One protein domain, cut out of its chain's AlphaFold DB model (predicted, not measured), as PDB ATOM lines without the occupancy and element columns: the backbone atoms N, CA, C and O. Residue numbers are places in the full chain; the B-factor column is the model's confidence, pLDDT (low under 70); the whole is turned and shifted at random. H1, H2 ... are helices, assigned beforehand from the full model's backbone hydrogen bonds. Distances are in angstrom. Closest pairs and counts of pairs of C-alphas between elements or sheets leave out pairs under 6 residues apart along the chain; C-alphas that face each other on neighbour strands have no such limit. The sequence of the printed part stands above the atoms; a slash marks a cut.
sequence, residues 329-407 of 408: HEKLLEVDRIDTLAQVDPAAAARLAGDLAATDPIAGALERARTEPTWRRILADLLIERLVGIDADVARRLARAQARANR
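What this domain is: This is residues 329 to 407 of the 408 residues of an uncharacterized protein of Kofleriaceae bacterium (UniProt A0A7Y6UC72). H4 lies in the middle of a small helical body, with H1 and H3 side by side with it on two sides of it and the short H2 between those two. H5 turns off from H4, crosses H1 near residues 332 to 336 and carries the body on along its longest axis to Arg 407, at the far end from the link of H2 to H3. The printed part has 79 residues with five named helices, H1 to H5 in order, and no named strand; the class is all helix. It is compact, with a radius of gyration of the C-alphas of 12.3 A, and elongated, with spans of 39 by 22 by 18 A.

Where its parts are: H1 comes first, residues 329 to 344, 22.7 A from first to last C-alpha; C-alpha 329 is at (103.479, 124.671, 165.471). H2 is residues 346 to 351, 8.8 A long. H3 is residues 361 to 369, 12.0 A long. H4, residues 373 to 388, is 22.6 A long and begins with C-alpha 373 at (122.254, 108.439, 178.760). H5, residues 392 to 405, is 19.9 A long and ends with C-alpha 405 at (109.099, 133.753, 170.561).

How they stand to each other: H4 is the hub, touching the four other helices. H1 and H4 touch at a shallow tilt of 25 degrees, opposite ways; their closest C-alphas, of Asp 339 and Ala 380, are 5.4 A apart. H3 and H4 form a helical hairpin at a shallow tilt of 28 degrees, closest at the C-alphas of Ala 369 and Trp 375, 4.6 A. H2 touches H4 at residues 376 to 383 alone, the same way at a shallow tilt of 21 degrees, with C-alphas 346 and 376 the closest at 6.7 A. H2 and H3 are also a helical hairpin, at 26 degrees, closest at the C-alphas of Pro 346 and Leu 366, 6.3 A. Residues 338 to 342 of H1 alone touch H2, at a steep tilt of 46 degrees, with the C-alphas of Leu 341 and Ala 349 the closest at 5.0 A. H5 stands about perpendicular to H4, at 84 degrees, and touches it with residues 392 to 395 alone; the closest C-alphas, of Asp 381 and Ala 392, are 5.0 A apart. H5 touches H1 with residues 395 to 399 alone, at a steep tilt of 68 degrees, only just short of about perpendicular, with the C-alphas of Leu 332 and Ala 399 the closest at 5.0 A. The helix packing is part aligned, part crossed: of the 7 touching pairs 4 are at a shallow tilt. H1 and H3 are only just apart, closest 8.2 A; H5 is apart from H2 and H3. Every O i to N i+4 pair is within hydrogen-bond range in H1, H2, H3 and H5, and 10 of 12 are in H4.

The domain as a whole: The C-alphas of Ala 358 and Arg 407 are the two farthest apart, 41.6 A. The printed part has no cut. The link of H2 to H3, 9 residues, is short, and the other three are tight. The mean pLDDT of the printed part is 79.4; 18 residues are under 70, among them residues 329 to 332 and 401 to 407, and the mean of H5 is 64.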
ATOM      1  N   HIS A 329     103.427 124.593 164.020       58.91
ATOM      2  CA  HIS A 329     103.479 124.671 165.471       58.91
ATOM      3  C   HIS A 329     103.303 123.304 166.155       58.91
ATOM      4  O   HIS A 329     104.104 122.953 167.015       58.91
ATOM      5  N   GLU A 330     102.325 122.502 165.736       61.88
ATOM      6  CA  GLU A 330     102.067 121.169 166.301       61.88
ATOM      7  C   GLU A 330     103.237 120.214 166.061       61.88
ATOM      8  O   GLU A 330     103.649 119.494 166.967       61.88
ATOM      9  N   LYS A 331     103.858 120.281 164.879       67.94
ATOM     10  CA  LYS A 331     105.066 119.497 164.590       67.94
ATOM     11  C   LYS A 331     106.247 119.879 165.485       67.94
ATOM     12  O   LYS A 331     107.023 119.013 165.865       67.94
ATOM     13  N   LEU A 332     106.388 121.158 165.837       69.69
ATOM     14  CA  LEU A 332     107.450 121.614 166.740       69.69
ATOM     15  C   LEU A 332     107.180 121.250 168.204       69.69
ATOM     16  O   LEU A 332     108.133 121.010 168.943       69.69
ATOM     17  N   LEU A 333     105.912 121.177 168.616       72.31
ATOM     18  CA  LEU A 333     105.539 120.632 169.922       72.31
ATOM     19  C   LEU A 333     105.840 119.132 170.002       72.31
ATOM     20  O   LEU A 333     106.339 118.667 171.025       72.31
ATOM     21  N   GLU A 334     105.625 118.389 168.914       78.81
ATOM     22  CA  GLU A 334     105.957 116.962 168.866       78.81
ATOM     23  C   GLU A 334     107.474 116.723 168.975       78.81
ATOM     24  O   GLU A 334     107.898 115.790 169.648       78.81
ATOM     25  N   VAL A 335     108.307 117.612 168.420       82.50
ATOM     26  CA  VAL A 335     109.772 117.575 168.618       82.50
ATOM     27  C   VAL A 335     110.142 117.703 170.098       82.50
ATOM     28  O   VAL A 335     110.952 116.923 170.590       82.50
ATOM     29  N   ASP A 336     109.553 118.668 170.811       80.69
ATOM     30  CA  ASP A 336     109.836 118.898 172.236       80.69
ATOM     31  C   ASP A 336     109.337 117.733 173.106       80.69
ATOM     32  O   ASP A 336     110.015 117.291 174.039       80.69
ATOM     33  N   ARG A 337     108.178 117.166 172.743       83.88
ATOM     34  CA  ARG A 337     107.622 115.959 173.363       83.88
ATOM     35  C   ARG A 337     108.542 114.753 173.174       83.88
ATOM     36  O   ARG A 337     108.819 114.067 174.155       83.88
ATOM     37  N   ILE A 338     109.022 114.499 171.955       88.31
ATOM     38  CA  ILE A 338     109.934 113.385 171.653       88.31
ATOM     39  C   ILE A 338     111.250 113.549 172.419       88.31
ATOM     40  O   ILE A 338     111.685 112.605 173.074       88.31
ATOM     41  N   ASP A 339     111.856 114.741 172.389       84.56
ATOM     42  CA  ASP A 339     113.100 115.026 173.116       84.56
ATOM     43  C   ASP A 339     112.935 114.795 174.625       84.56
ATOM     44  O   ASP A 339     113.792 114.182 175.263       84.56
ATOM     45  N   THR A 340     111.823 115.261 175.195       84.69
ATOM     46  CA  THR A 340     111.535 115.110 176.626       84.69
ATOM     47  C   THR A 340     111.303 113.647 176.990       84.69
ATOM     48  O   THR A 340     111.909 113.143 177.937       84.69
ATOM     49  N   LEU A 341     110.468 112.939 176.226       87.06
ATOM     50  CA  LEU A 341     110.181 111.529 176.479       87.06
ATOM     51  C   LEU A 341     111.439 110.680 176.334       87.06
ATOM     52  O   LEU A 341     111.713 109.877 177.212       87.06
ATOM     53  N   ALA A 342     112.259 110.895 175.305       89.75
ATOM     54  CA  ALA A 342     113.485 110.122 175.124       89.75
ATOM     55  C   ALA A 342     114.462 110.281 176.302       89.75
ATOM     56  O   ALA A 342     115.218 109.358 176.601       89.75
ATOM     57  N   GLN A 343     114.438 111.424 176.998       87.88
ATOM     58  CA  GLN A 343     115.276 111.666 178.174       87.88
ATOM     59  C   GLN A 343     114.715 111.067 179.468       87.88
ATOM     60  O   GLN A 343     115.496 110.579 180.292       87.88
ATOM     61  N   VAL A 344     113.392 111.121 179.650       88.31
ATOM     62  CA  VAL A 344     112.708 110.758 180.903       88.31
ATOM     63  C   VAL A 344     112.205 109.310 180.891       88.31
ATOM     64  O   VAL A 344     112.392 108.595 181.870       88.31
ATOM     65  N   ASP A 345     111.608 108.872 179.785       91.00
ATOM     66  CA  ASP A 345     111.089 107.519 179.561       91.00
ATOM     67  C   ASP A 345     111.353 107.084 178.099       91.00
ATOM     68  O   ASP A 345     110.483 107.213 177.225       91.00
ATOM     69  N   PRO A 346     112.561 106.553 177.809       90.19
ATOM     70  CA  PRO A 346     112.931 106.084 176.474       90.19
ATOM     71  C   PRO A 346     111.939 105.070 175.886       90.19
ATOM     72  O   PRO A 346     111.701 105.065 174.679       90.19
ATOM     73  N   ALA A 347     111.322 104.232 176.731       89.62
ATOM     74  CA  ALA A 347     110.350 103.236 176.291       89.62
ATOM     75  C   ALA A 347     109.037 103.893 175.844       89.62
ATOM     76  O   ALA A 347     108.475 103.498 174.821       89.62
ATOM     77  N   ALA A 348     108.567 104.925 176.549       88.38
ATOM     78  CA  ALA A 348     107.439 105.730 176.087       88.38
ATOM     79  C   ALA A 348     107.738 106.482 174.786       88.38
ATOM     80  O   ALA A 348     106.855 106.562 173.936       88.38
ATOM     81  N   ALA A 349     108.961 106.990 174.610       88.19
ATOM     82  CA  ALA A 349     109.367 107.662 173.377       88.19
ATOM     83  C   ALA A 349     109.334 106.714 172.170       88.19
ATOM     84  O   ALA A 349     108.762 107.047 171.136       88.19
ATOM     85  N   ALA A 350     109.882 105.504 172.314       89.56
ATOM     86  CA  ALA A 350     109.898 104.516 171.238       89.56
ATOM     87  C   ALA A 350     108.490 104.051 170.828       89.56
ATOM     88  O   ALA A 350     108.253 103.825 169.645       89.56
ATOM     89  N   ARG A 351     107.529 103.995 171.768       90.94
ATOM     90  CA  ARG A 351     106.119 103.677 171.460       90.94
ATOM     91  C   ARG A 351     105.473 104.658 170.473       90.94
ATOM     92  O   ARG A 351     104.518 104.278 169.805       90.94
ATOM     93  N   LEU A 352     105.987 105.887 170.342       87.62
ATOM     94  CA  LEU A 352     105.489 106.855 169.354       87.62
ATOM     95  C   LEU A 352     105.729 106.401 167.906       87.62
ATOM     96  O   LEU A 352     105.000 106.817 167.013       87.62
ATOM     97  N   ALA A 353     106.729 105.546 167.669       85.25
ATOM     98  CA  ALA A 353     107.047 105.022 166.343       85.25
ATOM     99  C   ALA A 353     106.209 103.796 165.933       85.25
ATOM    100  O   ALA A 353     106.368 103.313 164.811       85.25
ATOM    101  N   GLY A 354     105.308 103.323 166.804       86.62
ATOM    102  CA  GLY A 354     104.512 102.114 166.587       86.62
ATOM    103  C   GLY A 354     105.323 100.829 166.768       86.62
ATOM    104  O   GLY A 354     106.316 100.809 167.498       86.62
ATOM    105  N   ASP A 355     104.889  99.754 166.113       85.94
ATOM    106  CA  ASP A 355     105.569  98.461 166.174       85.94
ATOM    107  C   ASP A 355     106.913  98.521 165.433       85.94
ATOM    108  O   ASP A 355     106.984  98.814 164.237       85.94
ATOM    109  N   LEU A 356     107.996  98.239 166.158       85.00
ATOM    110  CA  LEU A 356     109.361  98.265 165.640       85.00
ATOM    111  C   LEU A 356     109.879  96.839 165.452       85.00
ATOM    112  O   LEU A 356     109.831  96.020 166.371       85.00
ATOM    113  N   ALA A 357     110.427  96.548 164.272       82.06
ATOM    114  CA  ALA A 357     111.169  95.313 164.053       82.06
ATOM    115  C   ALA A 357     112.466  95.315 164.881       82.06
ATOM    116  O   ALA A 357     113.064  96.364 165.113       82.06
ATOM    117  N   ALA A 358     112.960  94.135 165.266       77.25
ATOM    118  CA  ALA A 358     114.205  94.014 166.034       77.25
ATOM    119  C   ALA A 358     115.440  94.589 165.304       77.25
ATOM    120  O   ALA A 358     116.424  94.951 165.940       77.25
ATOM    121  N   THR A 359     115.384  94.695 163.972       82.00
ATOM    122  CA  THR A 359     116.433  95.284 163.126       82.00
ATOM    123  C   THR A 359     116.310  96.801 162.958       82.00
ATOM    124  O   THR A 359     117.133  97.401 162.270       82.00
ATOM    125  N   ASP A 360     115.277  97.430 163.519       84.25
ATOM    126  CA  ASP A 360     115.049  98.865 163.377       84.25
ATOM    127  C   ASP A 360     116.090  99.661 164.190       84.25
ATOM    128  O   ASP A 360     116.283  99.377 165.379       84.25
ATOM    129  N   PRO A 361     116.748 100.684 163.607       85.25
ATOM    130  CA  PRO A 361     117.694 101.533 164.330       85.25
ATOM    131  C   PRO A 361     117.122 102.136 165.621       85.25
ATOM    132  O   PRO A 361     117.863 102.321 166.587       85.25
ATOM    133  N   ILE A 362     115.810 102.398 165.673       89.88
ATOM    134  CA  ILE A 362     115.132 102.914 166.871       89.88
ATOM    135  C   ILE A 362     115.066 101.844 167.968       89.88
ATOM    136  O   ILE A 362     115.278 102.167 169.136       89.88
ATOM    137  N   ALA A 363     114.839 100.573 167.618       88.75
ATOM    138  CA  ALA A 363     114.846  99.468 168.578       88.75
ATOM    139  C   ALA A 363     116.251  99.254 169.170       88.75
ATOM    140  O   ALA A 363     116.400  99.113 170.385       88.75
ATOM    141  N   GLY A 364     117.290  99.326 168.329       87.25
ATOM    142  CA  GLY A 364     118.685  99.261 168.777       87.25
ATOM    143  C   GLY A 364     119.087 100.444 169.667       87.25
ATOM    144  O   GLY A 364     119.738 100.258 170.697       87.25
ATOM    145  N   ALA A 365     118.662 101.661 169.313       90.12
ATOM    146  CA  ALA A 365     118.910 102.852 170.124       90.12
ATOM    147  C   ALA A 365     118.146 102.819 171.457       90.12
ATOM    148  O   ALA A 365     118.700 103.240 172.471       90.12
ATOM    149  N   LEU A 366     116.916 102.290 171.483       93.25
ATOM    150  CA  LEU A 366     116.120 102.122 172.701       93.25
ATOM    151  C   LEU A 366     116.816 101.212 173.712       93.25
ATOM    152  O   LEU A 366     116.903 101.570 174.887       93.25
ATOM    153  N   GLU A 367     117.308 100.056 173.266       91.19
ATOM    154  CA  GLU A 367     117.935  99.086 174.167       91.19
ATOM    155  C   GLU A 367     119.155  99.691 174.865       91.19
ATOM    156  O   GLU A 367     119.307  99.577 176.080       91.19
ATOM    157  N   ARG A 368     119.958 100.465 174.126       90.75
ATOM    158  CA  ARG A 368     121.101 101.190 174.690       90.75
ATOM    159  C   ARG A 368     120.692 102.390 175.538       90.75
ATOM    160  O   ARG A 368     121.302 102.636 176.573       90.75
ATOM    161  N   ALA A 369     119.647 103.125 175.158       91.12
ATOM    162  CA  ALA A 369     119.174 104.311 175.879       91.12
ATOM    163  C   ALA A 369     118.675 104.012 177.308       91.12
ATOM    164  O   ALA A 369     118.649 104.916 178.154       91.12
ATOM    165  N   ARG A 370     118.307 102.751 177.592       88.19
ATOM    166  CA  ARG A 370     117.942 102.274 178.939       88.19
ATOM    167  C   ARG A 370     119.105 102.379 179.921       88.19
ATOM    168  O   ARG A 370     118.895 102.779 181.064       88.19
ATOM    169  N   THR A 371     120.316 102.070 179.473       86.38
ATOM    170  CA  THR A 371     121.517 102.001 180.319       86.38
ATOM    171  C   THR A 371     122.512 103.129 180.044       86.38
ATOM    172  O   THR A 371     123.280 103.491 180.931       86.38
ATOM    173  N   GLU A 372     122.487 103.727 178.851       90.56
ATOM    174  CA  GLU A 372     123.434 104.753 178.406       90.56
ATOM    175  C   GLU A 372     122.720 106.094 178.117       90.56
ATOM    176  O   GLU A 372     122.037 106.232 177.097       90.56
ATOM    177  N   PRO A 373     122.905 107.138 178.953       84.12
ATOM    178  CA  PRO A 373     122.254 108.439 178.760       84.12
ATOM    179  C   PRO A 373     122.560 109.107 177.414       84.12
ATOM    180  O   PRO A 373     121.705 109.780 176.842       84.12
ATOM    181  N   THR A 374     123.755 108.897 176.861       84.62
ATOM    182  CA  THR A 374     124.167 109.444 175.559       84.62
ATOM    183  C   THR A 374     123.290 108.925 174.416       84.62
ATOM    184  O   THR A 374     123.005 109.658 173.469       84.62
ATOM    185  N   TRP A 375     122.792 107.691 174.530       89.00
ATOM    186  CA  TRP A 375     121.925 107.070 173.528       89.00
ATOM    187  C   TRP A 375     120.492 107.588 173.555       89.00
ATOM    188  O   TRP A 375     119.789 107.456 172.559       89.00
ATOM    189  N   ARG A 376     120.071 108.271 174.625       89.94
ATOM    190  CA  ARG A 376     118.767 108.954 174.682       89.94
ATOM    191  C   ARG A 376     118.674 110.086 173.665       89.94
ATOM    192  O   ARG A 376     117.619 110.310 173.081       89.94
ATOM    193  N   ARG A 377     119.795 110.770 173.409       87.75
ATOM    194  CA  ARG A 377     119.885 111.795 172.362       87.75
ATOM    195  C   ARG A 377     119.726 111.184 170.971       87.75
ATOM    196  O   ARG A 377     118.918 111.678 170.197       87.75
ATOM    197  N   ILE A 378     120.443 110.096 170.710       89.19
ATOM    198  CA  ILE A 378     120.404 109.377 169.430       89.19
ATOM    199  C   ILE A 378     119.002 108.801 169.185       89.19
ATOM    200  O   ILE A 378     118.467 108.917 168.087       89.19
ATOM    201  N   LEU A 379     118.366 108.246 170.220       89.94
ATOM    202  CA  LEU A 379     116.980 107.786 170.158       89.94
ATOM    203  C   LEU A 379     116.024 108.929 169.779       89.94
ATOM    204  O   LEU A 379     115.174 108.750 168.911       89.94
ATOM    205  N   ALA A 380     116.180 110.105 170.392       88.31
ATOM    206  CA  ALA A 380     115.384 111.279 170.049       88.31
ATOM    207  C   ALA A 380     115.626 111.748 168.605       88.31
ATOM    208  O   ALA A 380     114.669 112.108 167.926       88.31
ATOM    209  N   ASP A 381     116.876 111.723 168.128       88.88
ATOM    210  CA  ASP A 381     117.231 112.102 166.753       88.88
ATOM    211  C   ASP A 381     116.484 111.235 165.735       88.88
ATOM    212  O   ASP A 381     115.742 111.748 164.896       88.88
ATOM    213  N   LEU A 382     116.591 109.914 165.892       86.94
ATOM    214  CA  LEU A 382     115.945 108.943 165.013       86.94
ATOM    215  C   LEU A 382     114.413 109.065 165.035       86.94
ATOM    216  O   LEU A 382     113.763 108.941 163.996       86.94
ATOM    217  N   LEU A 383     113.822 109.326 166.206       87.38
ATOM    218  CA  LEU A 383     112.375 109.514 166.348       87.38
ATOM    219  C   LEU A 383     111.894 110.816 165.697       87.38
ATOM    220  O   LEU A 383     110.869 110.806 165.017       87.38
ATOM    221  N   ILE A 384     112.623 111.924 165.866       82.25
ATOM    222  CA  ILE A 384     112.285 113.211 165.242       82.25
ATOM    223  C   ILE A 384     112.366 113.092 163.720       82.25
ATOM    224  O   ILE A 384     111.431 113.484 163.021       82.25
ATOM    225  N   GLU A 385     113.438 112.503 163.199       81.75
ATOM    226  CA  GLU A 385     113.616 112.339 161.755       81.75
ATOM    227  C   GLU A 385     112.526 111.460 161.145       81.75
ATOM    228  O   GLU A 385     111.973 111.804 160.099       81.75
ATOM    229  N   ARG A 386     112.140 110.380 161.831       81.94
ATOM    230  CA  ARG A 386     111.088 109.470 161.366       81.94
ATOM    231  C   ARG A 386     109.685 110.068 161.451       81.94
ATOM    232  O   ARG A 386     108.913 109.926 160.507       81.94
ATOM    233  N   LEU A 387     109.326 110.683 162.579       80.06
ATOM    234  CA  LEU A 387     107.947 111.106 162.859       80.06
ATOM    235  C   LEU A 387     107.645 112.514 162.346       80.06
ATOM    236  O   LEU A 387     106.533 112.797 161.902       80.06
ATOM    237  N   VAL A 388     108.634 113.405 162.389       78.56
ATOM    238  CA  VAL A 388     108.477 114.807 161.983       78.56
ATOM    239  C   VAL A 388     108.906 115.006 160.526       78.56
ATOM    240  O   VAL A 388     108.354 115.877 159.843       78.56
ATOM    241  N   GLY A 389     109.832 114.173 160.030       66.88
ATOM    242  CA  GLY A 389     110.337 114.220 158.655       66.88
ATOM    243  C   GLY A 389     111.352 115.340 158.419       66.88
ATOM    244  O   GLY A 389     111.453 115.852 157.304       66.88
ATOM    245  N   ILE A 390     112.042 115.785 159.473       63.44
ATOM    246  CA  ILE A 390     113.035 116.864 159.442       63.44
ATOM    247  C   ILE A 390     114.256 116.404 160.238       63.44
ATOM    248  O   ILE A 390     114.099 115.791 161.290       63.44
ATOM    249  N   ASP A 391     115.447 116.759 159.756       75.50
ATOM    250  CA  ASP A 391     116.709 116.621 160.489       75.50
ATOM    251  C   ASP A 391     116.573 117.092 161.948       75.50
ATOM    252  O   ASP A 391     116.060 118.188 162.225       75.50
ATOM    253  N   ALA A 392     117.018 116.262 162.892       67.88
ATOM    254  CA  ALA A 392     116.729 116.471 164.302       67.88
ATOM    255  C   ALA A 392     117.423 117.712 164.895       67.88
ATOM    256  O   ALA A 392     116.913 118.328 165.843       67.88
ATOM    257  N   ASP A 393     118.570 118.128 164.358       70.38
ATOM    258  CA  ASP A 393     119.258 119.344 164.798       70.38
ATOM    259  C   ASP A 393     118.573 120.600 164.249       70.38
ATOM    260  O   ASP A 393     118.422 121.607 164.959       70.38
ATOM    261  N   VAL A 394     118.078 120.533 163.011       63.41
ATOM    262  CA  VAL A 394     117.241 121.587 162.426       63.41
ATOM    263  C   VAL A 394     115.927 121.726 163.196       63.41
ATOM    264  O   VAL A 394     115.573 122.842 163.591       63.41
ATOM    265  N   ALA A 395     115.236 120.618 163.470       67.75
ATOM    266  CA  ALA A 395     113.945 120.587 164.153       67.75
ATOM    267  C   ALA A 395     114.009 121.219 165.555       67.75
ATOM    268  O   ALA A 395     113.204 122.085 165.901       67.75
ATOM    269  N   ARG A 396     115.032 120.888 166.348       74.50
ATOM    270  CA  ARG A 396     115.205 121.463 167.695       74.50
ATOM    271  C   ARG A 396     115.573 122.926 167.686       74.50
ATOM    272  O   ARG A 396     115.162 123.680 168.570       74.50
ATOM    273  N   ARG A 397     116.367 123.351 166.703       74.31
ATOM    274  CA  ARG A 397     116.684 124.769 166.534       74.31
ATOM    275  C   ARG A 397     115.409 125.573 166.282       74.31
ATOM    276  O   ARG A 397     115.277 126.659 166.841       74.31
ATOM    277  N   LEU A 398     114.482 125.024 165.496       62.69
ATOM    278  CA  LEU A 398     113.177 125.626 165.224       62.69
ATOM    279  C   LEU A 398     112.268 125.607 166.464       62.69
ATOM    280  O   LEU A 398     111.742 126.656 166.832       62.69
ATOM    281  N   ALA A 399     112.165 124.478 167.171       66.12
ATOM    282  CA  ALA A 399     111.344 124.365 168.382       66.12
ATOM    283  C   ALA A 399     111.796 125.351 169.476       66.12
ATOM    284  O   ALA A 399     110.994 126.095 170.042       66.12
ATOM    285  N   ARG A 400     113.113 125.466 169.703       70.50
ATOM    286  CA  ARG A 400     113.689 126.433 170.656       70.50
ATOM    287  C   ARG A 400     113.493 127.884 170.225       70.50
ATOM    288  O   ARG A 400     113.362 128.756 171.084       70.50
ATOM    289  N   ALA A 401     113.510 128.168 168.922       63.09
ATOM    290  CA  ALA A 401     113.228 129.504 168.407       63.09
ATOM    291  C   ALA A 401     111.761 129.891 168.656       63.09
ATOM    292  O   ALA A 401     111.513 130.985 169.161       63.09
ATOM    293  N   GLN A 402     110.820 128.972 168.417       58.12
ATOM    294  CA  GLN A 402     109.395 129.178 168.683       58.12
ATOM    295  C   GLN A 402     109.103 129.347 170.180       58.12
ATOM    296  O   GLN A 402     108.426 130.293 170.575       58.12
ATOM    297  N   ALA A 403     109.669 128.493 171.037       52.84
ATOM    298  CA  ALA A 403     109.495 128.595 172.487       52.84
ATOM    299  C   ALA A 403     110.016 129.930 173.053       52.84
ATOM    300  O   ALA A 403     109.472 130.456 174.021       52.84
ATOM    301  N   ARG A 404     111.062 130.508 172.446       53.62
ATOM    302  CA  ARG A 404     111.564 131.849 172.795       53.62
ATOM    303  C   ARG A 404     110.677 132.973 172.272       53.62
ATOM    304  O   ARG A 404     110.613 134.008 172.927       53.62
ATOM    305  N   ALA A 405     110.043 132.790 171.116       47.75
ATOM    306  CA  ALA A 405     109.099 133.753 170.561       47.75
ATOM    307  C   ALA A 405     107.828 133.839 171.419       47.75
ATOM    308  O   ALA A 405     107.406 134.938 171.734       47.75
ATOM    309  N   ASN A 406     107.306 132.704 171.894       42.50
ATOM    310  CA  ASN A 406     106.098 132.646 172.730       42.50
ATOM    311  C   ASN A 406     106.300 133.146 174.180       42.50
ATOM    312  O   ASN A 406     105.330 133.296 174.914       42.50
ATOM    313  N   ARG A 407     107.551 133.339 174.628       40.59
ATOM    314  CA  ARG A 407     107.894 133.886 175.960       40.59
ATOM    315  C   ARG A 407     108.138 135.402 175.949       40.59
ATOM    316  O   ARG A 407     108.486 135.956 176.990       40.59
TER     317      ARG A 407